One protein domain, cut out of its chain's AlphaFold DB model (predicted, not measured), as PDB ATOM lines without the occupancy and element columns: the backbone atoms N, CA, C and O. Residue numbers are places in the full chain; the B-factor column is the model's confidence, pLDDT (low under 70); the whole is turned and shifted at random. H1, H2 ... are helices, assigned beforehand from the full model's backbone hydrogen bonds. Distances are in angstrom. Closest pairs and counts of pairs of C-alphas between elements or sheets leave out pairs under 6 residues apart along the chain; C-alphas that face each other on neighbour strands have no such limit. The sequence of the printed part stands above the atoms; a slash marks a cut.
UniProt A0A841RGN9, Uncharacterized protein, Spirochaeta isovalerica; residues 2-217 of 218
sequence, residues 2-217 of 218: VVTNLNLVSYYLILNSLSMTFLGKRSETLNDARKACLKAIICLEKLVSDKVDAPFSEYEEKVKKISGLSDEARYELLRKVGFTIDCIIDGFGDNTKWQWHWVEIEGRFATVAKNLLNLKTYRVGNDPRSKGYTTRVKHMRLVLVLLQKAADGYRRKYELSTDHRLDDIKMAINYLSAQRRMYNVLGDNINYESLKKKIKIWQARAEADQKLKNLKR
ATOM      1  N   VAL A   2     209.945 190.316 181.860       85.19
ATOM      2  CA  VAL A   2     210.850 189.308 181.246       85.19
ATOM      3  C   VAL A   2     210.335 188.867 179.871       85.19
ATOM      4  O   VAL A   2     211.019 189.073 178.877       85.19
ATOM      5  N   VAL A   3     209.093 188.370 179.800       88.12
ATOM      6  CA  VAL A   3     208.445 187.946 178.538       88.12
ATOM      7  C   VAL A   3     208.410 189.079 177.510       88.12
ATOM      8  O   VAL A   3     208.751 188.873 176.356       88.12
ATOM      9  N   THR A   4     208.080 190.299 177.941       91.19
ATOM     10  CA  THR A   4     208.074 191.490 177.082       91.19
ATOM     11  C   THR A   4     209.435 191.732 176.423       91.19
ATOM     12  O   THR A   4     209.493 191.949 175.220       91.19
ATOM     13  N   ASN A   5     210.531 191.658 177.188       92.56
ATOM     14  CA  ASN A   5     211.877 191.828 176.639       92.56
ATOM     15  C   ASN A   5     212.261 190.675 175.702       92.56
ATOM     16  O   ASN A   5     212.866 190.934 174.671       92.56
ATOM     17  N   LEU A   6     211.889 189.429 176.017       92.19
ATOM     18  CA  LEU A   6     212.141 188.292 175.122       92.19
ATOM     19  C   LEU A   6     211.391 188.437 173.789       92.19
ATOM     20  O   LEU A   6     211.979 188.203 172.741       92.19
ATOM     21  N   ASN A   7     210.144 188.918 173.810       92.94
ATOM     22  CA  ASN A   7     209.391 189.195 172.583       92.94
ATOM     23  C   ASN A   7     210.069 190.284 171.735       92.94
ATOM     24  O   ASN A   7     210.155 190.147 170.518       92.94
ATOM     25  N   LEU A   8     210.594 191.342 172.370       94.50
ATOM     26  CA  LEU A   8     211.380 192.363 171.667       94.50
ATOM     27  C   LEU A   8     212.616 191.757 170.999       94.50
ATOM     28  O   LEU A   8     212.890 192.066 169.843       94.50
ATOM     29  N   VAL A   9     213.331 190.863 171.692       94.81
ATOM     30  CA  VAL A   9     214.465 190.145 171.098       94.81
ATOM     31  C   VAL A   9     214.033 189.371 169.855       94.81
ATOM     32  O   VAL A   9     214.695 189.485 168.827       94.81
ATOM     33  N   SER A  10     212.918 188.636 169.911       93.94
ATOM     34  CA  SER A  10     212.401 187.904 168.751       93.94
ATOM     35  C   SER A  10     212.142 188.825 167.555       93.94
ATOM     36  O   SER A  10     212.561 188.501 166.447       93.94
ATOM     37  N   TYR A  11     211.535 190.000 167.765       95.19
ATOM     38  CA  TYR A  11     211.325 190.970 166.686       95.19
ATOM     39  C   TYR A  11     212.639 191.480 166.089       95.19
ATOM     40  O   TYR A  11     212.785 191.515 164.869       95.19
ATOM     41  N   TYR A  12     213.622 191.821 166.925       96.38
ATOM     42  CA  TYR A  12     214.927 192.274 166.442       96.38
ATOM     43  C   TYR A  12     215.687 191.179 165.677       96.38
ATOM     44  O   TYR A  12     216.322 191.468 164.665       96.38
ATOM     45  N   LEU A  13     215.589 189.917 166.105       94.50
ATOM     46  CA  LEU A  13     216.190 188.789 165.388       94.50
ATOM     47  C   LEU A  13     215.538 188.566 164.017       94.50
ATOM     48  O   LEU A  13     216.252 188.333 163.041       94.50
ATOM     49  N   ILE A  14     214.211 188.700 163.918       95.31
ATOM     50  CA  ILE A  14     213.493 188.636 162.636       95.31
ATOM     51  C   ILE A  14     213.951 189.771 161.716       95.31
ATOM     52  O   ILE A  14     214.311 189.517 160.571       95.31
ATOM     53  N   LEU A  15     214.018 191.009 162.214       94.25
ATOM     54  CA  LEU A  15     214.506 192.148 161.429       94.25
ATOM     55  C   LEU A  15     215.943 191.935 160.937       94.25
ATOM     56  O   LEU A  15     216.253 192.245 159.787       94.25
ATOM     57  N   ASN A  16     216.812 191.359 161.771       93.88
ATOM     58  CA  ASN A  16     218.154 190.980 161.344       93.88
ATOM     59  C   ASN A  16     218.140 189.906 160.248       93.88
ATOM     60  O   ASN A  16     218.866 190.041 159.269       93.88
ATOM     61  N   SER A  17     217.310 188.870 160.380       93.44
ATOM     62  CA  SER A  17     217.170 187.819 159.366       93.44
ATOM     63  C   SER A  17     216.682 188.376 158.022       93.44
ATOM     64  O   SER A  17     217.259 188.061 156.980       93.44
ATOM     65  N   LEU A  18     215.697 189.279 158.037       94.38
ATOM     66  CA  LEU A  18     215.219 189.964 156.833       94.38
ATOM     67  C   LEU A  18     216.315 190.844 156.222       94.38
ATOM     68  O   LEU A  18     216.533 190.803 155.015       94.38
ATOM     69  N   SER A  19     217.058 191.589 157.047       94.44
ATOM     70  CA  SER A  19     218.196 192.399 156.592       94.44
ATOM     71  C   SER A  19     219.286 191.540 155.945       94.44
ATOM     72  O   SER A  19     219.788 191.885 154.879       94.44
ATOM     73  N   MET A  20     219.625 190.397 156.541       92.81
ATOM     74  CA  MET A  20     220.581 189.458 155.953       92.81
ATOM     75  C   MET A  20     220.079 188.910 154.614       92.81
ATOM     76  O   MET A  20     220.850 188.844 153.664       92.81
ATOM     77  N   THR A  21     218.791 188.572 154.525       94.44
ATOM     78  CA  THR A  21     218.186 187.976 153.323       94.44
ATOM     79  C   THR A  21     218.097 188.972 152.168       94.44
ATOM     80  O   THR A  21     218.477 188.648 151.049       94.44
ATOM     81  N   PHE A  22     217.610 190.188 152.424       94.94
ATOM     82  CA  PHE A  22     217.347 191.176 151.373       94.94
ATOM     83  C   PHE A  22     218.521 192.115 151.095       94.94
ATOM     84  O   PHE A  22     218.648 192.612 149.982       94.94
ATOM     85  N   LEU A  23     219.359 192.396 152.097       94.38
ATOM     86  CA  LEU A  23     220.427 193.397 152.002       94.38
ATOM     87  C   LEU A  23     221.831 192.791 152.138       94.38
ATOM     88  O   LEU A  23     222.810 193.531 152.045       94.38
ATOM     89  N   GLY A  24     221.949 191.489 152.424       91.31
ATOM     90  CA  GLY A  24     223.236 190.808 152.610       91.31
ATOM     91  C   GLY A  24     224.052 191.313 153.804       91.31
ATOM     92  O   GLY A  24     225.242 191.017 153.907       91.31
ATOM     93  N   LYS A  25     223.446 192.101 154.701       91.19
ATOM     94  CA  LYS A  25     224.135 192.762 155.815       91.19
ATOM     95  C   LYS A  25     223.381 192.604 157.128       91.19
ATOM     96  O   LYS A  25     222.148 192.651 157.166       91.19
ATOM     97  N   ARG A  26     224.143 192.473 158.217       89.00
ATOM     98  CA  ARG A  26     223.607 192.409 159.583       89.00
ATOM     99  C   ARG A  26     222.914 193.719 159.937       89.00
ATOM    100  O   ARG A  26     223.400 194.798 159.601       89.00
ATOM    101  N   SER A  27     221.792 193.612 160.638       90.94
ATOM    102  CA  SER A  27     221.036 194.770 161.100       90.94
ATOM    103  C   SER A  27     221.628 195.337 162.390       90.94
ATOM    104  O   SER A  27     222.044 194.597 163.283       90.94
ATOM    105  N   GLU A  28     221.583 196.661 162.538       89.94
ATOM    106  CA  GLU A  28     221.955 197.343 163.785       89.94
ATOM    107  C   GLU A  28     221.063 196.932 164.969       89.94
ATOM    108  O   GLU A  28     221.502 196.972 166.123       89.94
ATOM    109  N   THR A  29     219.852 196.439 164.674       92.62
ATOM    110  CA  THR A  29     218.878 195.933 165.654       92.62
ATOM    111  C   THR A  29     219.413 194.780 166.509       92.62
ATOM    112  O   THR A  29     218.935 194.582 167.626       92.62
ATOM    113  N   LEU A  30     220.461 194.065 166.075       91.69
ATOM    114  CA  LEU A  30     221.142 193.052 166.894       91.69
ATOM    115  C   LEU A  30     221.699 193.622 168.206       91.69
ATOM    116  O   LEU A  30     221.689 192.952 169.242       91.69
ATOM    117  N   ASN A  31     222.160 194.876 168.203       92.62
ATOM    118  CA  ASN A  31     222.606 195.521 169.436       92.62
ATOM    119  C   ASN A  31     221.443 195.748 170.405       92.62
ATOM    120  O   ASN A  31     221.625 195.618 171.618       92.62
ATOM    121  N   ASP A  32     220.256 196.060 169.892       95.00
ATOM    122  CA  ASP A  32     219.066 196.247 170.717       95.00
ATOM    123  C   ASP A  32     218.506 194.911 171.210       95.00
ATOM    124  O   ASP A  32     218.125 194.818 172.380       95.00
ATOM    125  N   ALA A  33     218.609 193.845 170.406       95.00
ATOM    126  CA  ALA A  33     218.375 192.467 170.838       95.00
ATOM    127  C   ALA A  33     219.254 192.099 172.043       95.00
ATOM    128  O   ALA A  33     218.751 191.682 173.088       95.00
ATOM    129  N   ARG A  34     220.566 192.350 171.959       94.88
ATOM    130  CA  ARG A  34     221.502 192.116 173.071       94.88
ATOM    131  C   ARG A  34     221.103 192.887 174.333       94.88
ATOM    132  O   ARG A  34     221.064 192.311 175.421       94.88
ATOM    133  N   LYS A  35     220.784 194.183 174.209       95.00
ATOM    134  CA  LYS A  35     220.357 195.019 175.349       95.00
ATOM    135  C   LYS A  35     219.052 194.512 175.969       95.00
ATOM    136  O   LYS A  35     218.944 194.470 177.194       95.00
ATOM    137  N   ALA A  36     218.066 194.136 175.156       96.06
ATOM    138  CA  ALA A  36     216.786 193.606 175.626       96.06
ATOM    139  C   ALA A  36     216.959 192.252 176.335       96.06
ATOM    140  O   ALA A  36     216.408 192.054 177.420       96.06
ATOM    141  N   CYS A  37     217.799 191.363 175.801       96.12
ATOM    142  CA  CYS A  37     218.147 190.100 176.449       96.12
ATOM    143  C   CYS A  37     218.809 190.327 177.816       96.12
ATOM    144  O   CYS A  37     218.402 189.736 178.817       96.12
ATOM    145  N   LEU A  38     219.768 191.253 177.897       95.69
ATOM    146  CA  LEU A  38     220.407 191.609 179.164       95.69
ATOM    147  C   LEU A  38     219.396 192.154 180.186       95.69
ATOM    148  O   LEU A  38     219.438 191.778 181.356       95.69
ATOM    149  N   LYS A  39     218.447 192.994 179.750       96.75
ATOM    150  CA  LYS A  39     217.348 193.476 180.604       96.75
ATOM    151  C   LYS A  39     216.483 192.326 181.121       96.75
ATOM    152  O   LYS A  39     216.114 192.339 182.294       96.75
ATOM    153  N   ALA A  40     216.183 191.327 180.287       96.44
ATOM    154  CA  ALA A  40     215.435 190.145 180.709       96.44
ATOM    155  C   ALA A  40     216.171 189.374 181.820       96.44
ATOM    156  O   ALA A  40     215.552 189.023 182.826       96.44
ATOM    157  N   ILE A  41     217.488 189.185 181.684       97.38
ATOM    158  CA  ILE A  41     218.325 188.529 182.700       97.38
ATOM    159  C   ILE A  41     218.369 189.355 183.992       97.38
ATOM    160  O   ILE A  41     218.119 188.807 185.060       97.38
ATOM    161  N   ILE A  42     218.567 190.677 183.909       96.81
ATOM    162  CA  ILE A  42     218.532 191.583 185.074       96.81
ATOM    163  C   ILE A  42     217.201 191.476 185.827       96.81
ATOM    164  O   ILE A  42     217.164 191.468 187.059       96.81
ATOM    165  N   CYS A  43     216.077 191.397 185.111       95.75
ATOM    166  CA  CYS A  43     214.774 191.200 185.741       95.75
ATOM    167  C   CYS A  43     214.704 189.870 186.507       95.75
ATOM    168  O   CYS A  43     214.126 189.829 187.592       95.75
ATOM    169  N   LEU A  44     215.299 188.801 185.973       95.75
ATOM    170  CA  LEU A  44     215.350 187.509 186.654       95.75
ATOM    171  C   LEU A  44     216.298 187.527 187.858       95.75
ATOM    172  O   LEU A  44     215.950 186.995 188.904       95.75
ATOM    173  N   GLU A  45     217.442 188.197 187.777       96.44
ATOM    174  CA  GLU A  45     218.340 188.392 188.923       96.44
ATOM    175  C   GLU A  45     217.655 189.143 190.066       96.44
ATOM    176  O   GLU A  45     217.795 188.788 191.234       96.44
ATOM    177  N   LYS A  46     216.841 190.158 189.759       95.44
ATOM    178  CA  LYS A  46     216.030 190.829 190.784       95.44
ATOM    179  C   LYS A  46     215.034 189.863 191.432       95.44
ATOM    180  O   LYS A  46     214.828 189.931 192.643       95.44
ATOM    181  N   LEU A  47     214.471 188.945 190.641       93.62
ATOM    182  CA  LEU A  47     213.499 187.949 191.086       93.62
ATOM    183  C   LEU A  47     214.119 186.860 191.972       93.62
ATOM    184  O   LEU A  47     213.531 186.543 192.997       93.62
ATOM    185  N   VAL A  48     215.279 186.298 191.601       94.38
ATOM    186  CA  VAL A  48     215.877 185.114 192.264       94.38
ATOM    187  C   VAL A  48     217.265 185.331 192.873       94.38
ATOM    188  O   VAL A  48     217.808 184.430 193.496       94.38
ATOM    189  N   SER A  49     217.805 186.545 192.791       96.50
ATOM    190  CA  SER A  49     219.188 186.934 193.109       96.50
ATOM    191  C   SER A  49     220.208 186.688 191.994       96.50
ATOM    192  O   SER A  49     220.095 185.777 191.179       96.50
ATOM    193  N   ASP A  50     221.247 187.509 192.033       96.62
ATOM    194  CA  ASP A  50     222.484 187.521 191.246       96.62
ATOM    195  C   ASP A  50     223.667 186.829 191.955       96.62
ATOM    196  O   ASP A  50     224.792 186.831 191.462       96.62
ATOM    197  N   LYS A  51     223.441 186.218 193.125       96.38
ATOM    198  CA  LYS A  51     224.500 185.553 193.892       96.38
ATOM    199  C   LYS A  51     224.921 184.247 193.215       96.38
ATOM    200  O   LYS A  51     224.096 183.340 193.060       96.38
ATOM    201  N   VAL A  52     226.205 184.130 192.862       95.75
ATOM    202  CA  VAL A  52     226.801 182.961 192.182       95.75
ATOM    203  C   VAL A  52     227.061 181.810 193.160       95.75
ATOM    204  O   VAL A  52     226.310 180.837 193.162       95.75
ATOM    205  N   ASP A  53     228.063 181.914 194.035       94.12
ATOM    206  CA  ASP A  53     228.328 180.923 195.082       94.12
ATOM    207  C   ASP A  53     227.770 181.392 196.428       94.12
ATOM    208  O   ASP A  53     228.440 182.078 197.192       94.12
ATOM    209  N   ALA A  54     226.520 181.034 196.718       93.12
ATOM    210  CA  ALA A  54     225.875 181.343 197.991       93.12
ATOM    211  C   ALA A  54     225.066 180.138 198.502       93.12
ATOM    212  O   ALA A  54     224.468 179.415 197.690       93.12
ATOM    213  N   PRO A  55     225.018 179.904 199.827       92.25
ATOM    214  CA  PRO A  55     224.051 179.008 200.454       92.25
ATOM    215  C   PRO A  55     222.611 179.340 200.046       92.25
ATOM    216  O   PRO A  55     222.257 180.504 199.867       92.25
ATOM    217  N   PHE A  56     221.755 178.317 199.946       92.12
ATOM    218  CA  PHE A  56     220.347 178.501 199.569       92.12
ATOM    219  C   PHE A  56     219.588 179.432 200.524       92.12
ATOM    220  O   PHE A  56     218.737 180.199 200.080       92.12
ATOM    221  N   SER A  57     219.937 179.422 201.813       93.31
ATOM    222  CA  SER A  57     219.339 180.289 202.836       93.31
ATOM    223  C   SER A  57     219.422 181.779 202.491       93.31
ATOM    224  O   SER A  57     218.532 182.534 202.865       93.31
ATOM    225  N   GLU A  58     220.432 182.212 201.734       92.50
ATOM    226  CA  GLU A  58     220.622 183.625 201.390       92.50
ATOM    227  C   GLU A  58     219.664 184.155 200.313       92.50
ATOM    228  O   GLU A  58     219.554 185.368 200.134       92.50
ATOM    229  N   TYR A  59     219.010 183.273 199.556       92.88
ATOM    230  CA  TYR A  59     218.054 183.646 198.505       92.88
ATOM    231  C   TYR A  59     216.744 182.847 198.576       92.88
ATOM    232  O   TYR A  59     215.869 183.012 197.723       92.88
ATOM    233  N   GLU A  60     216.558 182.039 199.625       93.25
ATOM    234  CA  GLU A  60     215.363 181.221 199.849       93.25
ATOM    235  C   GLU A  60     214.083 182.066 199.824       93.25
ATOM    236  O   GLU A  60     213.097 181.666 199.209       93.25
ATOM    237  N   GLU A  61     214.085 183.251 200.440       93.44
ATOM    238  CA  GLU A  61     212.911 184.135 200.465       93.44
ATOM    239  C   GLU A  61     212.472 184.579 199.069       93.44
ATOM    240  O   GLU A  61     211.279 184.621 198.766       93.44
ATOM    241  N   LYS A  62     213.434 184.865 198.189       93.50
ATOM    242  CA  LYS A  62     213.161 185.221 196.794       93.50
ATOM    243  C   LYS A  62     212.552 184.038 196.038       93.50
ATOM    244  O   LYS A  62     211.557 184.200 195.337       93.50
ATOM    245  N   VAL A  63     213.077 182.832 196.255       91.25
ATOM    246  CA  VAL A  63     212.552 181.601 195.642       91.25
ATOM    247  C   VAL A  63     211.162 181.240 196.183       91.25
ATOM    248  O   VAL A  63     210.311 180.761 195.432       91.25
ATOM    249  N   LYS A  64     210.877 181.518 197.461       91.06
ATOM    250  CA  LYS A  64     209.539 181.338 198.053       91.06
ATOM    251  C   LYS A  64     208.486 182.215 197.382       91.06
ATOM    252  O   LYS A  64     207.384 181.730 197.130       91.06
ATOM    253  N   LYS A  65     208.825 183.459 197.019       91.12
ATOM    254  CA  LYS A  65     207.909 184.378 196.310       91.12
ATOM    255  C   LYS A  65     207.472 183.856 194.938       91.12
ATOM    256  O   LYS A  65     206.428 184.257 194.443       91.12
ATOM    257  N   ILE A  66     208.236 182.938 194.346       89.38
ATOM    258  CA  ILE A  66     207.926 182.299 193.058       89.38
ATOM    259  C   ILE A  66     207.502 180.830 193.201       89.38
ATOM    260  O   ILE A  66     207.503 180.081 192.224       89.38
ATOM    261  N   SER A  67     207.142 180.394 194.412       85.12
ATOM    262  CA  SER A  67     206.693 179.020 194.697       85.12
ATOM    263  C   SER A  67     205.484 178.579 193.864       85.12
ATOM    264  O   SER A  67     205.376 177.395 193.567       85.12
ATOM    265  N   GLY A  68     204.641 179.515 193.412       84.88
ATOM    266  CA  GLY A  68     203.514 179.232 192.516       84.88
ATOM    267  C   GLY A  68     203.901 178.805 191.092       84.88
ATOM    268  O   GLY A  68     203.053 178.307 190.360       84.88
ATOM    269  N   LEU A  69     205.165 178.971 190.679       88.50
ATOM    270  CA  LEU A  69     205.650 178.474 189.388       88.50
ATOM    271  C   LEU A  69     206.028 176.995 189.487       88.50
ATOM    272  O   LEU A  69     206.922 176.650 190.267       88.50
ATOM    273  N   SER A  70     205.414 176.161 188.641       91.44
ATOM    274  CA  SER A  70     205.756 174.739 188.527       91.44
ATOM    275  C   SER A  70     207.182 174.527 188.005       91.44
ATOM    276  O   SER A  70     207.773 175.419 187.387       91.44
ATOM    277  N   ASP A  71     207.722 173.326 188.224       90.81
ATOM    278  CA  ASP A  71     209.035 172.934 187.700       90.81
ATOM    279  C   ASP A  71     209.076 173.080 186.164       90.81
ATOM    280  O   ASP A  71     210.061 173.574 185.615       90.81
ATOM    281  N   GLU A  72     207.977 172.750 185.474       93.38
ATOM    282  CA  GLU A  72     207.805 172.915 184.022       93.38
ATOM    283  C   GLU A  72     207.890 174.377 183.619       93.38
ATOM    284  O   GLU A  72     208.707 174.725 182.773       93.38
ATOM    285  N   ALA A  73     207.113 175.257 184.253       93.44
ATOM    286  CA  ALA A  73     207.112 176.673 183.904       93.44
ATOM    287  C   ALA A  73     208.498 177.317 184.092       93.44
ATOM    288  O   ALA A  73     208.935 178.116 183.258       93.44
ATOM    289  N   ARG A  74     209.216 176.943 185.162       93.88
ATOM    290  CA  ARG A  74     210.589 177.409 185.417       93.88
ATOM    291  C   ARG A  74     211.549 176.911 184.345       93.88
ATOM    292  O   ARG A  74     212.330 177.697 183.809       93.88
ATOM    293  N   TYR A  75     211.482 175.624 184.019       95.50
ATOM    294  CA  TYR A  75     212.363 175.023 183.028       95.50
ATOM    295  C   TYR A  75     212.089 175.558 181.616       95.50
ATOM    296  O   TYR A  75     213.027 175.932 180.918       95.50
ATOM    297  N   GLU A  76     210.823 175.703 181.219       95.38
ATOM    298  CA  GLU A  76     210.425 176.314 179.946       95.38
ATOM    299  C   GLU A  76     210.957 177.735 179.787       95.38
ATOM    300  O   GLU A  76     211.487 178.093 178.734       95.38
ATOM    301  N   LEU A  77     210.851 178.547 180.842       94.75
ATOM    302  CA  LEU A  77     211.395 179.899 180.842       94.75
ATOM    303  C   LEU A  77     212.907 179.885 180.589       94.75
ATOM    304  O   LEU A  77     213.396 180.662 179.773       94.75
ATOM    305  N   LEU A  78     213.638 178.979 181.241       96.62
ATOM    306  CA  LEU A  78     215.080 178.846 181.051       96.62
ATOM    307  C   LEU A  78     215.449 178.376 179.649       96.62
ATOM    308  O   LEU A  78     216.381 178.925 179.070       96.62
ATOM    309  N   ARG A  79     214.707 177.422 179.077       96.69
ATOM    310  CA  ARG A  79     214.923 176.994 177.687       96.69
ATOM    311  C   ARG A  79     214.738 178.153 176.715       96.69
ATOM    312  O   ARG A  79     215.578 178.350 175.846       96.69
ATOM    313  N   LYS A  80     213.684 178.956 176.899       95.75
ATOM    314  CA  LYS A  80     213.425 180.138 176.066       95.75
ATOM    315  C   LYS A  80     214.535 181.179 176.183       95.75
ATOM    316  O   LYS A  80     214.981 181.690 175.162       95.75
ATOM    317  N   VAL A  81     214.993 181.484 177.399       96.81
ATOM    318  CA  VAL A  81     216.087 182.447 177.612       96.81
ATOM    319  C   VAL A  81     217.396 181.929 177.012       96.81
ATOM    320  O   VAL A  81     218.044 182.674 176.289       96.81
ATOM    321  N   GLY A  82     217.751 180.663 177.253       97.00
ATOM    322  CA  GLY A  82     218.955 180.044 176.693       97.00
ATOM    323  C   GLY A  82     218.957 180.071 175.166       97.00
ATOM    324  O   GLY A  82     219.874 180.623 174.572       97.00
ATOM    325  N   PHE A  83     217.866 179.616 174.544       96.62
ATOM    326  CA  PHE A  83     217.698 179.679 173.091       96.62
ATOM    327  C   PHE A  83     217.798 181.113 172.552       96.62
ATOM    328  O   PHE A  83     218.419 181.358 171.528       96.62
ATOM    329  N   THR A  84     217.227 182.083 173.269       96.44
ATOM    330  CA  THR A  84     217.309 183.498 172.888       96.44
ATOM    331  C   THR A  84     218.753 184.012 172.902       96.44
ATOM    332  O   THR A  84     219.137 184.766 172.011       96.44
ATOM    333  N   ILE A  85     219.552 183.615 173.900       96.75
ATOM    334  CA  ILE A  85     220.978 183.958 173.977       96.75
ATOM    335  C   ILE A  85     221.722 183.345 172.788       96.75
ATOM    336  O   ILE A  85     222.434 184.076 172.101       96.75
ATOM    337  N   ASP A  86     221.505 182.056 172.514       95.88
ATOM    338  CA  ASP A  86     222.147 181.348 171.400       95.88
ATOM    339  C   ASP A  86     221.819 182.029 170.056       95.88
ATOM    340  O   ASP A  86     222.727 182.405 169.320       95.88
ATOM    341  N   CYS A  87     220.545 182.349 169.789       95.12
ATOM    342  CA  CYS A  87     220.154 183.054 168.564       95.12
ATOM    343  C   CYS A  87     220.791 184.443 168.417       95.12
ATOM    344  O   CYS A  87     221.071 184.880 167.299       95.12
ATOM    345  N   ILE A  88     220.990 185.174 169.521       94.75
ATOM    346  CA  ILE A  88     221.689 186.465 169.469       94.75
ATOM    347  C   ILE A  88     223.157 186.246 169.111       94.75
ATOM    348  O   ILE A  88     223.667 186.950 168.239       94.75
ATOM    349  N   ILE A  89     223.830 185.302 169.775       94.06
ATOM    350  CA  ILE A  89     225.243 184.995 169.523       94.06
ATOM    351  C   ILE A  89     225.433 184.608 168.052       94.06
ATOM    352  O   ILE A  89     226.263 185.215 167.373       94.06
ATOM    353  N   ASP A  90     224.590 183.716 167.534       92.62
ATOM    354  CA  ASP A  90     224.606 183.295 166.131       92.62
ATOM    355  C   ASP A  90     224.346 184.468 165.174       92.62
ATOM    356  O   ASP A  90     225.019 184.618 164.153       92.62
ATOM    357  N   GLY A  91     223.412 185.362 165.523       91.38
ATOM    358  CA  GLY A  91     223.121 186.565 164.739       91.38
ATOM    359  C   GLY A  91     224.331 187.498 164.597       91.38
ATOM    360  O   GLY A  91     224.562 188.068 163.525       91.38
ATOM    361  N   PHE A  92     225.135 187.631 165.655       91.31
ATOM    362  CA  PHE A  92     226.399 188.367 165.615       91.31
ATOM    363  C   PHE A  92     227.498 187.606 164.850       91.31
ATOM    364  O   PHE A  92     228.280 188.244 164.140       91.31
ATOM    365  N   GLY A  93     227.512 186.274 164.930       86.06
ATOM    366  CA  GLY A  93     228.493 185.390 164.298       86.06
ATOM    367  C   GLY A  93     229.845 185.343 165.018       86.06
ATOM    368  O   GLY A  93     230.027 185.901 166.103       86.06
ATOM    369  N   ASP A  94     230.815 184.676 164.395       80.56
ATOM    370  CA  ASP A  94     232.156 184.502 164.959       80.56
ATOM    371  C   ASP A  94     232.994 185.792 164.946       80.56
ATOM    372  O   ASP A  94     232.733 186.733 164.195       80.56
ATOM    373  N   ASN A  95     234.044 185.827 165.778       68.31
ATOM    374  CA  ASN A  95     235.049 186.903 165.833       68.31
ATOM    375  C   ASN A  95     234.479 188.313 166.046       68.31
ATOM    376  O   ASN A  95     234.999 189.315 165.552       68.31
ATOM    377  N   THR A  96     233.409 188.411 166.829       79.56
ATOM    378  CA  THR A  96     232.856 189.709 167.207       79.56
ATOM    379  C   THR A  96     233.659 190.341 168.340       79.56
ATOM    380  O   THR A  96     234.118 189.668 169.263       79.56
ATOM    381  N   LYS A  97     233.706 191.680 168.365       84.00
ATOM    382  CA  LYS A  97     234.215 192.456 169.515       84.00
ATOM    383  C   LYS A  97     233.478 192.174 170.838       84.00
ATOM    384  O   LYS A  97     233.879 192.664 171.888       84.00
ATOM    385  N   TRP A  98     232.378 191.423 170.781       84.12
ATOM    386  CA  TRP A  98     231.499 191.100 171.899       84.12
ATOM    387  C   TRP A  98     231.804 189.748 172.550       84.12
ATOM    388  O   TRP A  98     231.132 189.401 173.516       84.12
ATOM    389  N   GLN A  99     232.816 189.007 172.088       86.44
ATOM    390  CA  GLN A  99     233.140 187.666 172.589       86.44
ATOM    391  C   GLN A  99     233.171 187.567 174.127       86.44
ATOM    392  O   GLN A  99     232.545 186.682 174.707       86.44
ATOM    393  N   TRP A 100     233.838 188.505 174.806       90.19
ATOM    394  CA  TRP A 100     233.906 188.517 176.275       90.19
ATOM    395  C   TRP A 100     232.629 188.998 176.953       90.19
ATOM    396  O   TRP A 100     232.358 188.619 178.089       90.19
ATOM    397  N   HIS A 101     231.822 189.787 176.252       91.38
ATOM    398  CA  HIS A 101     230.514 190.184 176.747       91.38
ATOM    399  C   HIS A 101     229.534 189.002 176.759       91.38
ATOM    400  O   HIS A 101     228.694 188.912 177.651       91.38
ATOM    401  N   TRP A 102     229.668 188.060 175.820       93.56
ATOM    402  CA  TRP A 102     228.879 186.826 175.831       93.56
ATOM    403  C   TRP A 102     229.190 185.965 177.050       93.56
ATOM    404  O   TRP A 102     228.257 185.528 177.714       93.56
ATOM    405  N   VAL A 103     230.467 185.843 177.432       95.12
ATOM    406  CA  VAL A 103     230.869 185.158 178.676       95.12
ATOM    407  C   VAL A 103     230.154 185.746 179.900       95.12
ATOM    408  O   VAL A 103     229.695 185.009 180.772       95.12
ATOM    409  N   GLU A 104     230.004 187.071 179.956       95.19
ATOM    410  CA  GLU A 104     229.297 187.744 181.052       95.19
ATOM    411  C   GLU A 104     227.787 187.478 181.029       95.19
ATOM    412  O   GLU A 104     227.197 187.190 182.071       95.19
ATOM    413  N   ILE A 105     227.152 187.536 179.855       96.50
ATOM    414  CA  ILE A 105     225.725 187.214 179.693       96.50
ATOM    415  C   ILE A 105     225.447 185.759 180.086       96.50
ATOM    416  O   ILE A 105     224.524 185.497 180.858       96.50
ATOM    417  N   GLU A 106     226.256 184.823 179.595       97.25
ATOM    418  CA  GLU A 106     226.122 183.394 179.879       97.25
ATOM    419  C   GLU A 106     226.338 183.086 181.361       97.25
ATOM    420  O   GLU A 106     225.576 182.312 181.942       97.25
ATOM    421  N   GLY A 107     227.313 183.732 182.008       98.06
ATOM    422  CA  GLY A 107     227.518 183.608 183.450       98.06
ATOM    423  C   GLY A 107     226.308 184.086 184.258       98.06
ATOM    424  O   GLY A 107     225.795 183.375 185.130       98.06
ATOM    425  N   ARG A 108     225.787 185.272 183.937       98.31
ATOM    426  CA  ARG A 108     224.589 185.815 184.597       98.31
ATOM    427  C   ARG A 108     223.374 184.914 184.398       98.31
ATOM    428  O   ARG A 108     222.638 184.639 185.347       98.31
ATOM    429  N   PHE A 109     223.207 184.374 183.194       98.44
ATOM    430  CA  PHE A 109     222.171 183.389 182.911       98.44
ATOM    431  C   PHE A 109     222.352 182.099 183.726       98.44
ATOM    432  O   PHE A 109     221.390 181.639 184.341       98.44
ATOM    433  N   ALA A 110     223.570 181.556 183.818       98.56
ATOM    434  CA  ALA A 110     223.876 180.386 184.645       98.56
ATOM    435  C   ALA A 110     223.515 180.619 186.123       98.56
ATOM    436  O   ALA A 110     222.942 179.748 186.784       98.56
ATOM    437  N   THR A 111     223.789 181.824 186.624       98.38
ATOM    438  CA  THR A 111     223.469 182.240 187.994       98.38
ATOM    439  C   THR A 111     221.967 182.249 188.250       98.38
ATOM    440  O   THR A 111     221.499 181.637 189.212       98.38
ATOM    441  N   VAL A 112     221.201 182.879 187.358       97.69
ATOM    442  CA  VAL A 112     219.735 182.893 187.417       97.69
ATOM    443  C   VAL A 112     219.160 181.481 187.312       97.69
ATOM    444  O   VAL A 112     218.286 181.116 188.099       97.69
ATOM    445  N   ALA A 113     219.663 180.667 186.380       97.81
ATOM    446  CA  ALA A 113     219.211 179.293 186.185       97.81
ATOM    447  C   ALA A 113     219.383 178.456 187.456       97.81
ATOM    448  O   ALA A 113     218.467 177.725 187.837       97.81
ATOM    449  N   LYS A 114     220.520 178.610 188.141       97.50
ATOM    450  CA  LYS A 114     220.789 177.971 189.432       97.50
ATOM    451  C   LYS A 114     219.869 178.497 190.531       97.50
ATOM    452  O   LYS A 114     219.291 177.705 191.266       97.50
ATOM    453  N   ASN A 115     219.692 179.813 190.626       96.50
ATOM    454  CA  ASN A 115     218.885 180.435 191.679       96.50
ATOM    455  C   ASN A 115     217.374 180.189 191.533       96.50
ATOM    456  O   ASN A 115     216.636 180.322 192.504       96.50
ATOM    457  N   LEU A 116     216.902 179.785 190.351       95.12
ATOM    458  CA  LEU A 116     215.517 179.351 190.134       95.12
ATOM    459  C   LEU A 116     215.195 177.972 190.737       95.12
ATOM    460  O   LEU A 116     214.014 177.638 190.895       95.12
ATOM    461  N   LEU A 117     216.207 177.165 191.075       93.00
ATOM    462  CA  LEU A 117     216.003 175.871 191.723       93.00
ATOM    463  C   LEU A 117     215.588 176.056 193.183       93.00
ATOM    464  O   LEU A 117     216.238 176.759 193.956       93.00
ATOM    465  N   ASN A 118     214.543 175.343 193.596       90.69
ATOM    466  CA  ASN A 118     214.236 175.198 195.013       90.69
ATOM    467  C   ASN A 118     215.078 174.060 195.608       90.69
ATOM    468  O   ASN A 118     214.673 172.897 195.589       90.69
ATOM    469  N   LEU A 119     216.262 174.395 196.129       90.56
ATOM    470  CA  LEU A 119     217.202 173.399 196.660       90.56
ATOM    471  C   LEU A 119     216.722 172.758 197.969       90.56
ATOM    472  O   LEU A 119     217.101 171.625 198.260       90.56
ATOM    473  N   LYS A 120     215.842 173.429 198.723       86.88
ATOM    474  CA  LYS A 120     215.260 172.890 199.963       86.88
ATOM    475  C   LYS A 120     214.380 171.672 199.700       86.88
ATOM    476  O   LYS A 120     214.467 170.683 200.418       86.88
ATOM    477  N   THR A 121     213.563 171.725 198.650       85.81
ATOM    478  CA  THR A 121     212.672 170.619 198.259       85.81
ATOM    479  C   THR A 121     213.298 169.694 197.220       85.81
ATOM    480  O   THR A 121     212.673 168.706 196.831       85.81
ATOM    481  N   TYR A 122     214.516 169.999 196.755       87.31
ATOM    482  CA  TYR A 122     215.150 169.266 195.665       87.31
ATOM    483  C   TYR A 122     215.346 167.796 196.020       87.31
ATOM    484  O   TYR A 122     214.890 166.952 195.263       87.31
ATOM    485  N   ARG A 123     215.942 167.488 197.182       81.88
ATOM    486  CA  ARG A 123     216.188 166.099 197.608       81.88
ATOM    487  C   ARG A 123     214.900 165.285 197.719       81.88
ATOM    488  O   ARG A 123     214.849 164.178 197.203       81.88
ATOM    489  N   VAL A 124     213.861 165.856 198.331       82.94
ATOM    490  CA  VAL A 124     212.568 165.176 198.524       82.94
ATOM    491  C   VAL A 124     211.895 164.866 197.189       82.94
ATOM    492  O   VAL A 124     211.435 163.752 196.986       82.94
ATOM    493  N   GLY A 125     211.863 165.812 196.246       81.19
ATOM    494  CA  GLY A 125     211.314 165.528 194.912       81.19
ATOM    495  C   GLY A 125     212.373 165.166 193.872       81.19
ATOM    496  O   GLY A 125     212.190 165.444 192.693       81.19
ATOM    497  N   ASN A 126     213.489 164.579 194.307       83.25
ATOM    498  CA  ASN A 126     214.382 163.813 193.438       83.25
ATOM    499  C   ASN A 126     213.994 162.320 193.436       83.25
ATOM    500  O   ASN A 126     214.767 161.475 192.994       83.25
ATOM    501  N   ASP A 127     212.801 161.994 193.942       87.00
ATOM    502  CA  ASP A 127     212.158 160.695 193.780       87.00
ATOM    503  C   ASP A 127     211.521 160.613 192.377       87.00
ATOM    504  O   ASP A 127     210.719 161.497 192.042       87.00
ATOM    505  N   PRO A 128     211.813 159.574 191.569       91.25
ATOM    506  CA  PRO A 128     211.176 159.335 190.273       91.25
ATOM    507  C   PRO A 128     209.644 159.364 190.270       91.25
ATOM    508  O   PRO A 128     209.038 159.641 189.237       91.25
ATOM    509  N   ARG A 129     209.010 159.086 191.411       90.44
ATOM    510  CA  ARG A 129     207.551 159.086 191.587       90.44
ATOM    511  C   ARG A 129     206.981 160.470 191.887       90.44
ATOM    512  O   ARG A 129     205.766 160.656 191.849       90.44
ATOM    513  N   SER A 130     207.829 161.443 192.213       90.69
ATOM    514  CA  SER A 130     207.385 162.794 192.540       90.69
ATOM    515  C   SER A 130     206.973 163.574 191.287       90.69
ATOM    516  O   SER A 130     207.592 163.489 190.222       90.69
ATOM    517  N   LYS A 131     205.914 164.379 191.408       89.50
ATOM    518  CA  LYS A 131     205.464 165.253 190.319       89.50
ATOM    519  C   LYS A 131     206.575 166.242 189.948       89.50
ATOM    520  O   LYS A 131     207.158 166.875 190.824       89.50
ATOM    521  N   GLY A 132     206.836 166.384 188.650       88.94
ATOM    522  CA  GLY A 132     207.867 167.286 188.128       88.94
ATOM    523  C   GLY A 132     209.294 166.730 188.184       88.94
ATOM    524  O   GLY A 132     210.217 167.417 187.750       88.94
ATOM    525  N   TYR A 133     209.492 165.483 188.643       92.44
ATOM    526  CA  TYR A 133     210.810 164.846 188.756       92.44
ATOM    527  C   TYR A 133     211.658 164.983 187.485       92.44
ATOM    528  O   TYR A 133     212.759 165.535 187.516       92.44
ATOM    529  N   THR A 134     211.134 164.532 186.341       93.50
ATOM    530  CA  THR A 134     211.866 164.547 185.067       93.50
ATOM    531  C   THR A 134     212.312 165.957 184.691       93.50
ATOM    532  O   THR A 134     213.444 166.163 184.252       93.50
ATOM    533  N   THR A 135     211.433 166.939 184.879       94.75
ATOM    534  CA  THR A 135     211.714 168.345 184.596       94.75
ATOM    535  C   THR A 135     212.790 168.893 185.524       94.75
ATOM    536  O   THR A 135     213.737 169.537 185.075       94.75
ATOM    537  N   ARG A 136     212.692 168.587 186.816       94.06
ATOM    538  CA  ARG A 136     213.642 169.029 187.833       94.06
ATOM    539  C   ARG A 136     215.044 168.471 187.600       94.06
ATOM    540  O   ARG A 136     216.017 169.219 187.687       94.06
ATOM    541  N   VAL A 137     215.148 167.195 187.224       94.69
ATOM    542  CA  VAL A 137     216.421 166.571 186.832       94.69
ATOM    543  C   VAL A 137     217.003 167.253 185.591       94.69
ATOM    544  O   VAL A 137     218.191 167.580 185.568       94.69
ATOM    545  N   LYS A 138     216.178 167.530 184.571       96.38
ATOM    546  CA  LYS A 138     216.611 168.266 183.370       96.38
ATOM    547  C   LYS A 138     217.091 169.681 183.702       96.38
ATOM    548  O   LYS A 138     218.111 170.113 183.164       96.38
ATOM    549  N   HIS A 139     216.403 170.387 184.597       96.69
ATOM    550  CA  HIS A 139     216.797 171.718 185.065       96.69
ATOM    551  C   HIS A 139     218.131 171.664 185.818       96.69
ATOM    552  O   HIS A 139     219.048 172.404 185.468       96.69
ATOM    553  N   MET A 140     218.308 170.745 186.769       96.75
ATOM    554  CA  MET A 140     219.589 170.584 187.468       96.75
ATOM    555  C   MET A 140     220.738 170.255 186.507       96.75
ATOM    556  O   MET A 140     221.808 170.854 186.596       96.75
ATOM    557  N   ARG A 141     220.517 169.354 185.541       97.00
ATOM    558  CA  ARG A 141     221.523 169.035 184.518       97.00
ATOM    559  C   ARG A 141     221.895 170.265 183.691       97.00
ATOM    560  O   ARG A 141     223.080 170.507 183.477       97.00
ATOM    561  N   LEU A 142     220.906 171.054 183.264       98.19
ATOM    562  CA  LEU A 142     221.142 172.314 182.558       98.19
ATOM    563  C   LEU A 142     221.998 173.266 183.405       98.19
ATOM    564  O   LEU A 142     222.970 173.817 182.899       98.19
ATOM    565  N   VAL A 143     221.692 173.413 184.696       98.31
ATOM    566  CA  VAL A 143     222.475 174.252 185.616       98.31
ATOM    567  C   VAL A 143     223.929 173.792 185.702       98.31
ATOM    568  O   VAL A 143     224.826 174.622 185.587       98.31
ATOM    569  N   LEU A 144     224.186 172.489 185.847       98.44
ATOM    570  CA  LEU A 144     225.554 171.961 185.889       98.44
ATOM    571  C   LEU A 144     226.347 172.293 184.617       98.44
ATOM    572  O   LEU A 144     227.510 172.685 184.716       98.44
ATOM    573  N   VAL A 145     225.718 172.175 183.444       98.31
ATOM    574  CA  VAL A 145     226.335 172.517 182.150       98.31
ATOM    575  C   VAL A 145     226.613 174.017 182.056       98.31
ATOM    576  O   VAL A 145     227.721 174.412 181.700       98.31
ATOM    577  N   LEU A 146     225.639 174.857 182.415       98.56
ATOM    578  CA  LEU A 146     225.773 176.314 182.352       98.56
ATOM    579  C   LEU A 146     226.860 176.837 183.297       98.56
ATOM    580  O   LEU A 146     227.652 177.688 182.899       98.56
ATOM    581  N   LEU A 147     226.943 176.314 184.526       98.56
ATOM    582  CA  LEU A 147     227.985 176.700 185.483       98.56
ATOM    583  C   LEU A 147     229.383 176.305 184.986       98.56
ATOM    584  O   LEU A 147     230.315 177.099 185.112       98.56
ATOM    585  N   GLN A 148     229.528 175.119 184.379       98.38
ATOM    586  CA  GLN A 148     230.797 174.699 183.778       98.38
ATOM    587  C   GLN A 148     231.180 175.604 182.600       98.38
ATOM    588  O   GLN A 148     232.307 176.095 182.559       98.38
ATOM    589  N   LYS A 149     230.235 175.880 181.688       98.12
ATOM    590  CA  LYS A 149     230.445 176.763 180.528       98.12
ATOM    591  C   LYS A 149     230.873 178.164 180.969       98.12
ATOM    592  O   LYS A 149     231.855 178.690 180.452       98.12
ATOM    593  N   ALA A 150     230.196 178.732 181.968       98.31
ATOM    594  CA  ALA A 150     230.545 180.032 182.534       98.31
ATOM    595  C   ALA A 150     231.954 180.025 183.150       98.31
ATOM    596  O   ALA A 150     232.762 180.905 182.850       98.31
ATOM    597  N   ALA A 151     232.283 179.012 183.959       98.25
ATOM    598  CA  ALA A 151     233.613 178.876 184.546       98.25
ATOM    599  C   ALA A 151     234.717 178.798 183.479       98.25
ATOM    600  O   ALA A 151     235.730 179.492 183.581       98.25
ATOM    601  N   ASP A 152     234.517 177.989 182.436       97.94
ATOM    602  CA  ASP A 152     235.488 177.844 181.353       97.94
ATOM    603  C   ASP A 152     235.600 179.116 180.504       97.94
ATOM    604  O   ASP A 152     236.709 179.477 180.108       97.94
ATOM    605  N   GLY A 153     234.495 179.832 180.280       96.44
ATOM    606  CA  GLY A 153     234.478 181.120 179.586       96.44
ATOM    607  C   GLY A 153     235.286 182.192 180.318       96.44
ATOM    608  O   GLY A 153     236.159 182.821 179.720       96.44
ATOM    609  N   TYR A 154     235.062 182.362 181.626       97.44
ATOM    610  CA  TYR A 154     235.827 183.310 182.445       97.44
ATOM    611  C   TYR A 154     237.301 182.914 182.571       97.44
ATOM    612  O   TYR A 154     238.179 183.773 182.496       97.44
ATOM    613  N   ARG A 155     237.600 181.612 182.682       96.19
ATOM    614  CA  ARG A 155     238.981 181.117 182.645       96.19
ATOM    615  C   ARG A 155     239.655 181.450 181.315       96.19
ATOM    616  O   ARG A 155     240.760 181.974 181.313       96.19
ATOM    617  N   ARG A 156     238.991 181.186 180.188       94.69
ATOM    618  CA  ARG A 156     239.524 181.503 178.857       94.69
ATOM    619  C   ARG A 156     239.776 183.003 178.708       94.69
ATOM    620  O   ARG A 156     240.815 183.391 178.184       94.69
ATOM    621  N   LYS A 157     238.860 183.841 179.205       93.38
ATOM    622  CA  LYS A 157     239.022 185.300 179.245       93.38
ATOM    623  C   LYS A 157     240.254 185.705 180.066       93.38
ATOM    624  O   LYS A 157     241.040 186.521 179.598       93.38
ATOM    625  N   TYR A 158     240.473 185.088 181.228       93.81
ATOM    626  CA  TYR A 158     241.672 185.294 182.047       93.81
ATOM    627  C   TYR A 158     242.967 184.910 181.316       93.81
ATOM    628  O   TYR A 158     243.911 185.703 181.267       93.81
ATOM    629  N   GLU A 159     242.999 183.712 180.729       91.38
ATOM    630  CA  GLU A 159     244.181 183.149 180.065       91.38
ATOM    631  C   GLU A 159     244.569 183.919 178.799       91.38
ATOM    632  O   GLU A 159     245.754 184.063 178.519       91.38
ATOM    633  N   LEU A 160     243.586 184.440 178.056       89.56
ATOM    634  CA  LEU A 160     243.812 185.199 176.823       89.56
ATOM    635  C   LEU A 160     243.955 186.711 177.048       89.56
ATOM    636  O   LEU A 160     244.313 187.433 176.120       89.56
ATOM    637  N   SER A 161     243.665 187.211 178.251       81.88
ATOM    638  CA  SER A 161     243.877 188.621 178.574       81.88
ATOM    639  C   SER A 161     245.362 188.906 178.809       81.88
ATOM    640  O   SER A 161     245.988 188.269 179.652       81.88
ATOM    641  N   THR A 162     245.907 189.915 178.126       73.19
ATOM    642  CA  THR A 162     247.310 190.347 178.275       73.19
ATOM    643  C   THR A 162     247.661 190.745 179.715       73.19
ATOM    644  O   THR A 162     248.792 190.573 180.155       73.19
ATOM    645  N   ASP A 163     246.678 191.242 180.473       70.94
ATOM    646  CA  ASP A 163     246.859 191.728 181.846       70.94
ATOM    647  C   ASP A 163     246.651 190.663 182.935       70.94
ATOM    648  O   ASP A 163     246.781 191.001 184.124       70.94
ATOM    649  N   HIS A 164     246.265 189.433 182.553       76.12
ATOM    650  CA  HIS A 164     245.798 188.365 183.448       76.12
ATOM    651  C   HIS A 164     244.891 188.917 184.555       76.12
ATOM    652  O   HIS A 164     245.242 188.967 185.737       76.12
ATOM    653  N   ARG A 165     243.723 189.434 184.155       83.88
ATOM    654  CA  ARG A 165     242.810 190.124 185.074       83.88
ATOM    655  C   ARG A 165     242.307 189.168 186.149       83.88
ATOM    656  O   ARG A 165     241.466 188.314 185.886       83.88
ATOM    657  N   LEU A 166     242.780 189.355 187.379       88.44
ATOM    658  CA  LEU A 166     242.433 188.478 188.496       88.44
ATOM    659  C   LEU A 166     240.928 188.329 188.737       88.44
ATOM    660  O   LEU A 166     240.487 187.300 189.246       88.44
ATOM    661  N   ASP A 167     240.135 189.339 188.400       91.38
ATOM    662  CA  ASP A 167     238.690 189.284 188.601       91.38
ATOM    663  C   ASP A 167     238.025 188.229 187.708       91.38
ATOM    664  O   ASP A 167     237.096 187.557 188.155       91.38
ATOM    665  N   ASP A 168     238.550 187.994 186.499       94.44
ATOM    666  CA  ASP A 168     238.030 186.963 185.598       94.44
ATOM    667  C   ASP A 168     238.314 185.553 186.158       94.44
ATOM    668  O   ASP A 168     237.410 184.718 186.211       94.44
ATOM    669  N   ILE A 169     239.519 185.281 186.683       95.50
ATOM    670  CA  ILE A 169     239.811 183.969 187.297       95.50
ATOM    671  C   ILE A 169     239.069 183.764 188.622       95.50
ATOM    672  O   ILE A 169     238.571 182.667 188.882       95.50
ATOM    673  N   LYS A 170     238.915 184.814 189.441       95.81
ATOM    674  CA  LYS A 170     238.076 184.759 190.648       95.81
ATOM    675  C   LYS A 170     236.639 184.404 190.287       95.81
ATOM    676  O   LYS A 170     236.036 183.566 190.954       95.81
ATOM    677  N   MET A 171     236.107 184.989 189.214       97.25
ATOM    678  CA  MET A 171     234.765 184.677 188.737       97.25
ATOM    679  C   MET A 171     234.658 183.226 188.249       97.25
ATOM    680  O   MET A 171     233.719 182.527 188.627       97.25
ATOM    681  N   ALA A 172     235.646 182.724 187.502       97.81
ATOM    682  CA  ALA A 172     235.694 181.316 187.105       97.81
ATOM    683  C   ALA A 172     235.667 180.367 188.321       97.81
ATOM    684  O   ALA A 172     234.879 179.421 188.361       97.81
ATOM    685  N   ILE A 173     236.476 180.652 189.348       98.00
ATOM    686  CA  ILE A 173     236.504 179.895 190.612       98.00
ATOM    687  C   ILE A 173     235.153 179.969 191.340       98.00
ATOM    688  O   ILE A 173     234.706 178.970 191.912       98.00
ATOM    689  N   ASN A 174     234.485 181.122 191.301       98.06
ATOM    690  CA  ASN A 174     233.164 181.324 191.892       98.06
ATOM    691  C   ASN A 174     232.113 180.403 191.238       98.06
ATOM    692  O   ASN A 174     231.383 179.696 191.932       98.06
ATOM    693  N   TYR A 175     232.106 180.307 189.903       98.56
ATOM    694  CA  TYR A 175     231.227 179.382 189.177       98.56
ATOM    695  C   TYR A 175     231.544 177.904 189.455       98.56
ATOM    696  O   TYR A 175     230.618 177.122 189.680       98.56
ATOM    697  N   LEU A 176     232.826 177.516 189.526       98.31
ATOM    698  CA  LEU A 176     233.212 176.151 189.925       98.31
ATOM    699  C   LEU A 176     232.754 175.827 191.355       98.31
ATOM    700  O   LEU A 176     232.318 174.710 191.637       98.31
ATOM    701  N   SER A 177     232.824 176.800 192.265       98.06
ATOM    702  CA  SER A 177     232.375 176.640 193.653       98.06
ATOM    703  C   SER A 177     230.860 176.447 193.732       98.06
ATOM    704  O   SER A 177     230.399 175.513 194.395       98.06
ATOM    705  N   ALA A 178     230.098 177.233 192.965       98.06
ATOM    706  CA  ALA A 178     228.652 177.078 192.848       98.06
ATOM    707  C   ALA A 178     228.272 175.700 192.278       98.06
ATOM    708  O   ALA A 178     227.385 175.027 192.810       98.06
ATOM    709  N   GLN A 179     228.982 175.231 191.247       98.19
ATOM    710  CA  GLN A 179     228.776 173.903 190.660       98.19
ATOM    711  C   GLN A 179     229.091 172.786 191.661       98.19
ATOM    712  O   GLN A 179     228.327 171.830 191.797       98.19
ATOM    713  N   ARG A 180     230.168 172.935 192.441       97.81
ATOM    714  CA  ARG A 180     230.511 172.007 193.524       97.81
ATOM    715  C   ARG A 180     229.396 171.920 194.571       97.81
ATOM    716  O   ARG A 180     229.101 170.824 195.045       97.81
ATOM    717  N   ARG A 181     228.728 173.032 194.914       95.81
ATOM    718  CA  ARG A 181     227.553 172.989 195.807       95.81
ATOM    719  C   ARG A 181     226.399 172.191 195.204       95.81
ATOM    720  O   ARG A 181     225.725 171.489 195.952       95.81
ATOM    721  N   MET A 182     226.192 172.248 193.888       96.62
ATOM    722  CA  MET A 182     225.161 171.436 193.226       96.62
ATOM    723  C   MET A 182     225.471 169.938 193.332       96.62
ATOM    724  O   MET A 182     224.584 169.165 193.687       96.62
ATOM    725  N   TYR A 183     226.729 169.523 193.138       96.50
ATOM    726  CA  TYR A 183     227.124 168.123 193.356       96.50
ATOM    727  C   TYR A 183     226.936 167.673 194.810       96.50
ATOM    728  O   TYR A 183     226.455 166.569 195.048       96.50
ATOM    729  N   ASN A 184     227.195 168.546 195.790       94.44
ATOM    730  CA  ASN A 184     226.895 168.249 197.195       94.44
ATOM    731  C   ASN A 184     225.384 168.054 197.450       94.44
ATOM    732  O   ASN A 184     224.975 167.173 198.209       94.44
ATOM    733  N   VAL A 185     224.526 168.854 196.803       93.19
ATOM    734  CA  VAL A 185     223.065 168.673 196.881       93.19
ATOM    735  C   VAL A 185     222.658 167.313 196.308       93.19
ATOM    736  O   VAL A 185     221.835 166.634 196.926       93.19
ATOM    737  N   LEU A 186     223.271 166.915 195.188       93.19
ATOM    738  CA  LEU A 186     223.051 165.637 194.503       93.19
ATOM    739  C   LEU A 186     223.641 164.418 195.232       93.19
ATOM    740  O   LEU A 186     223.254 163.299 194.920       93.19
ATOM    741  N   GLY A 187     224.551 164.619 196.190       92.94
ATOM    742  CA  GLY A 187     225.289 163.527 196.834       92.94
ATOM    743  C   GLY A 187     226.389 162.923 195.952       92.94
ATOM    744  O   GLY A 187     226.864 161.823 196.222       92.94
ATOM    745  N   ASP A 188     226.804 163.630 194.900       95.12
ATOM    746  CA  ASP A 188     227.858 163.192 193.984       95.12
ATOM    747  C   ASP A 188     229.239 163.570 194.538       95.12
ATOM    748  O   ASP A 188     229.809 164.625 194.239       95.12
ATOM    749  N   ASN A 189     229.773 162.693 195.387       95.94
ATOM    750  CA  ASN A 189     231.054 162.909 196.059       95.94
ATOM    751  C   ASN A 189     232.251 162.891 195.095       95.94
ATOM    752  O   ASN A 189     233.252 163.566 195.346       95.94
ATOM    753  N   ILE A 190     232.153 162.155 193.982       97.44
ATOM    754  CA  ILE A 190     233.238 162.022 193.001       97.44
ATOM    755  C   ILE A 190     233.467 163.370 192.316       97.44
ATOM    756  O   ILE A 190     234.576 163.916 192.346       97.44
ATOM    757  N   ASN A 191     232.405 163.948 191.747       96.44
ATOM    758  CA  ASN A 191     232.497 165.240 191.077       96.44
ATOM    759  C   ASN A 191     232.728 166.389 192.068       96.44
ATOM    760  O   ASN A 191     233.449 167.340 191.751       96.44
ATOM    761  N   TYR A 192     232.197 166.281 193.290       97.56
ATOM    762  CA  TYR A 192     232.476 167.231 194.365       97.56
ATOM    763  C   TYR A 192     233.980 167.338 194.678       97.56
ATOM    764  O   TYR A 192     234.542 168.441 194.651       97.56
ATOM    765  N   GLU A 193     234.652 166.212 194.947       97.56
ATOM    766  CA  GLU A 193     236.084 166.205 195.276       97.56
ATOM    767  C   GLU A 193     236.951 166.565 194.061       97.56
ATOM    768  O   GLU A 193     237.946 167.283 194.203       97.56
ATOM    769  N   SER A 194     236.551 166.154 192.854       97.38
ATOM    770  CA  SER A 194     237.211 166.561 191.606       97.38
ATOM    771  C   SER A 194     237.220 168.088 191.436       97.38
ATOM    772  O   SER A 194     238.285 168.699 191.281       97.38
ATOM    773  N   LEU A 195     236.060 168.746 191.574       97.06
ATOM    774  CA  LEU A 195     235.977 170.207 191.494       97.06
ATOM    775  C   LEU A 195     236.733 170.905 192.622       97.06
ATOM    776  O   LEU A 195     237.361 171.934 192.390       97.06
ATOM    777  N   LYS A 196     236.725 170.350 193.837       97.88
ATOM    778  CA  LYS A 196     237.499 170.886 194.965       97.88
ATOM    779  C   LYS A 196     239.000 170.900 194.672       97.88
ATOM    780  O   LYS A 196     239.652 171.899 194.971       97.88
ATOM    781  N   LYS A 197     239.542 169.841 194.058       97.88
ATOM    782  CA  LYS A 197     240.940 169.808 193.595       97.88
ATOM    783  C   LYS A 197     241.182 170.836 192.485       97.88
ATOM    784  O   LYS A 197     242.118 171.622 192.596       97.88
ATOM    785  N   LYS A 198     240.303 170.896 191.472       97.19
ATOM    786  CA  LYS A 198     240.387 171.875 190.369       97.19
ATOM    787  C   LYS A 198     240.409 173.318 190.890       97.19
ATOM    788  O   LYS A 198     241.259 174.097 190.472       97.19
ATOM    789  N   ILE A 199     239.533 173.666 191.836       97.88
ATOM    790  CA  ILE A 199     239.478 174.997 192.462       97.88
ATOM    791  C   ILE A 199     240.806 175.349 193.143       97.88
ATOM    792  O   ILE A 199     241.330 176.431 192.895       97.88
ATOM    793  N   LYS A 200     241.382 174.433 193.935       97.81
ATOM    794  CA  LYS A 200     242.670 174.667 194.611       97.81
ATOM    795  C   LYS A 200     243.803 174.956 193.627       97.81
ATOM    796  O   LYS A 200     244.599 175.857 193.867       97.81
ATOM    797  N   ILE A 201     243.854 174.223 192.512       97.12
ATOM    798  CA  ILE A 201     244.858 174.435 191.458       97.12
ATOM    799  C   ILE A 201     244.732 175.849 190.877       97.12
ATOM    800  O   ILE A 201     245.727 176.562 190.760       97.12
ATOM    801  N   TRP A 202     243.509 176.286 190.556       95.75
ATOM    802  CA  TRP A 202     243.277 177.627 190.008       95.75
ATOM    803  C   TRP A 202     243.539 178.747 191.015       95.75
ATOM    804  O   TRP A 202     244.053 179.791 190.622       95.75
ATOM    805  N   GLN A 203     243.242 178.530 192.298       95.94
ATOM    806  CA  GLN A 203     243.577 179.471 193.369       95.94
ATOM    807  C   GLN A 203     245.094 179.654 193.494       95.94
ATOM    808  O   GLN A 203     245.572 180.783 193.428       95.94
ATOM    809  N   ALA A 204     245.851 178.555 193.566       95.88
ATOM    810  CA  ALA A 204     247.310 178.605 193.649       95.88
ATOM    811  C   ALA A 204     247.939 179.303 192.430       95.88
ATOM    812  O   ALA A 204     248.852 180.115 192.583       95.88
ATOM    813  N   ARG A 205     247.421 179.037 191.221       92.25
ATOM    814  CA  ARG A 205     247.870 179.718 189.996       92.25
ATOM    815  C   ARG A 205     247.596 181.223 190.049       92.25
ATOM    816  O   ARG A 205     248.506 182.008 189.808       92.25
ATOM    817  N   ALA A 206     246.380 181.630 190.417       91.56
ATOM    818  CA  ALA A 206     246.014 183.043 190.522       91.56
ATOM    819  C   ALA A 206     246.863 183.796 191.566       91.56
ATOM    820  O   ALA A 206     247.241 184.946 191.347       91.56
ATOM    821  N   GLU A 207     247.193 183.154 192.689       92.44
ATOM    822  CA  GLU A 207     248.080 183.720 193.711       92.44
ATOM    823  C   GLU A 207     249.520 183.894 193.210       92.44
ATOM    824  O   GLU A 207     250.143 184.925 193.477       92.44
ATOM    825  N   ALA A 208     250.052 182.913 192.476       91.75
ATOM    826  CA  ALA A 208     251.382 182.999 191.876       91.75
ATOM    827  C   ALA A 208     251.464 184.137 190.844       91.75
ATOM    828  O   ALA A 208     252.378 184.963 190.910       91.75
ATOM    829  N   ASP A 209     250.468 184.235 189.960       89.38
ATOM    830  CA  ASP A 209     250.382 185.290 188.944       89.38
ATOM    831  C   ASP A 209     250.284 186.685 189.596       89.38
ATOM    832  O   ASP A 209     250.943 187.635 189.163       89.38
ATOM    833  N   GLN A 210     249.541 186.808 190.703       88.81
ATOM    834  CA  GLN A 210     249.445 188.054 191.468       88.81
ATOM    835  C   GLN A 210     250.775 188.463 192.108       88.81
ATOM    836  O   GLN A 210     251.149 189.638 192.060       88.81
ATOM    837  N   LYS A 211     251.511 187.512 192.698       89.88
ATOM    838  CA  LYS A 211     252.837 187.776 193.275       89.88
ATOM    839  C   LYS A 211     253.813 188.262 192.205       89.88
ATOM    840  O   LYS A 211     254.486 189.267 192.418       89.88
ATOM    841  N   LEU A 212     253.834 187.614 191.039       87.56
ATOM    842  CA  LEU A 212     254.683 188.019 189.917       87.56
ATOM    843  C   LEU A 212     254.348 189.436 189.427       87.56
ATOM    844  O   LEU A 212     255.247 190.223 189.138       87.56
ATOM    845  N   LYS A 213     253.058 189.782 189.360       85.81
ATOM    846  CA  LYS A 213     252.604 191.120 188.959       85.81
ATOM    847  C   LYS A 213     253.029 192.203 189.948       85.81
ATOM    848  O   LYS A 213     253.390 193.294 189.518       85.81
ATOM    849  N   ASN A 214     253.002 191.906 191.246       85.94
ATOM    850  CA  ASN A 214     253.477 192.825 192.278       85.94
ATOM    851  C   ASN A 214     254.998 193.020 192.205       85.94
ATOM    852  O   ASN A 214     255.452 194.152 192.294       85.94
ATOM    853  N   LEU A 215     255.766 191.950 191.968       86.94
ATOM    854  CA  LEU A 215     257.224 192.020 191.805       86.94
ATOM    855  C   LEU A 215     257.648 192.841 190.581       86.94
ATOM    856  O   LEU A 215     258.617 193.573 190.659       86.94
ATOM    857  N   LYS A 216     256.916 192.756 189.463       82.81
ATOM    858  CA  LYS A 216     257.190 193.561 188.254       82.81
ATOM    859  C   LYS A 216     256.846 195.051 188.399       82.81
ATOM    860  O   LYS A 216     257.149 195.825 187.499       82.81
ATOM    861  N   ARG A 217     256.112 195.424 189.451       76.25
ATOM    862  CA  ARG A 217     255.688 196.806 189.733       76.25
ATOM    863  C   ARG A 217     256.550 197.487 190.799       76.25
ATOM    864  O   ARG A 217     256.392 198.693 190.969       76.25
TER     865      ARG A 217
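AT A GLANCE: This is residues 2 to 217 of the 218 residues of an uncharacterized protein of Spirochaeta isovalerica (UniProt A0A841RGN9). A flat, fanned slab of long helices, in which H5 and H7 make the middle, H8 and then H9 follow beyond H7 toward one edge, and H4, H2 and H1 fill the side toward the other edge. Six of them, H1, H2, H4, H5, H7 and H8, form an up and down bundle, each running against the one before it in the chain; H9 folds back along H8, and the short H3 packs on the last residues of H2. The printed part has 216 residues with nine named helices, H1 to H9 in chain order, and no named strand, and the class is all helix. It is compact, with a radius of gyration of the C-alphas of 19.0 A and spans of 58 by 54 by 26 A.

IN THESE COORDINATES: Find C-alpha 133 at (210.810, 164.846, 188.756); from there H7, the longest helix, residues 133 to 160, runs 40.6 A. Next come H8, residues 166 to 186, 30.6 A, and H9, residues 189 to 215, 39.4 A, ending at C-alpha 215 at (257.224, 192.020, 191.805). Before H7 lie H5, residues 99 to 115, 24.9 A, and the short H6, residues 119 to 122. H4, residues 71 to 92, runs 32.1 A, and H3 is residues 60 to 65. H1, residues 2 to 23, starts at C-alpha 2 at (210.850, 189.308, 181.246) and runs 31.0 A; H2, residues 29 to 48, runs 28.9 A.

HOW THE PARTS SIT: Start at H7: it forms a hairpin with H8, opposite ways at a shallow tilt of 21 degrees, with C-alphas 151 and 172 closest at 4.1 A. H8 and H9 are a hairpin too, at 13 degrees, closest at C-alphas 180 and 192, 5.2 A. H7 also touches H5, closest at C-alphas 107 and 150, 4.8 A. H4 and H5 are a hairpin at 1 degrees, closest at C-alphas 78 and 113, 6.6 A. H2 and H4 are the hubs, touching four helices each; with residues 30 to 37 alone, H2 touches H4, closest at C-alphas 34 and 88, 6.7 A. H1 and H2 form a hairpin at 17 degrees, closest at C-alphas 9 and 33, 4.6 A. H3 touches H2, closest at C-alphas 62 and 48, 5.3 A. H6 is close to but not clearly touching H8, with C-alphas 119 and 185 7.5 A apart. H1 and H9 are apart. Every O i to N i+4 pair is within hydrogen-bond range in H1, H2, H3, H4, H7, H8 and H9, and 12 of 13 are in H5; H6 is too short for such a pair.

THE WHOLE: Look at Arg 129 and Arg 217, whose C-alphas are the two farthest apart, at 61.2 A. The printed part has no cut, and the link from H2 to H3, 11 residues, is long. The mean pLDDT of the printed part is 93.1, and residue 95 is under 70.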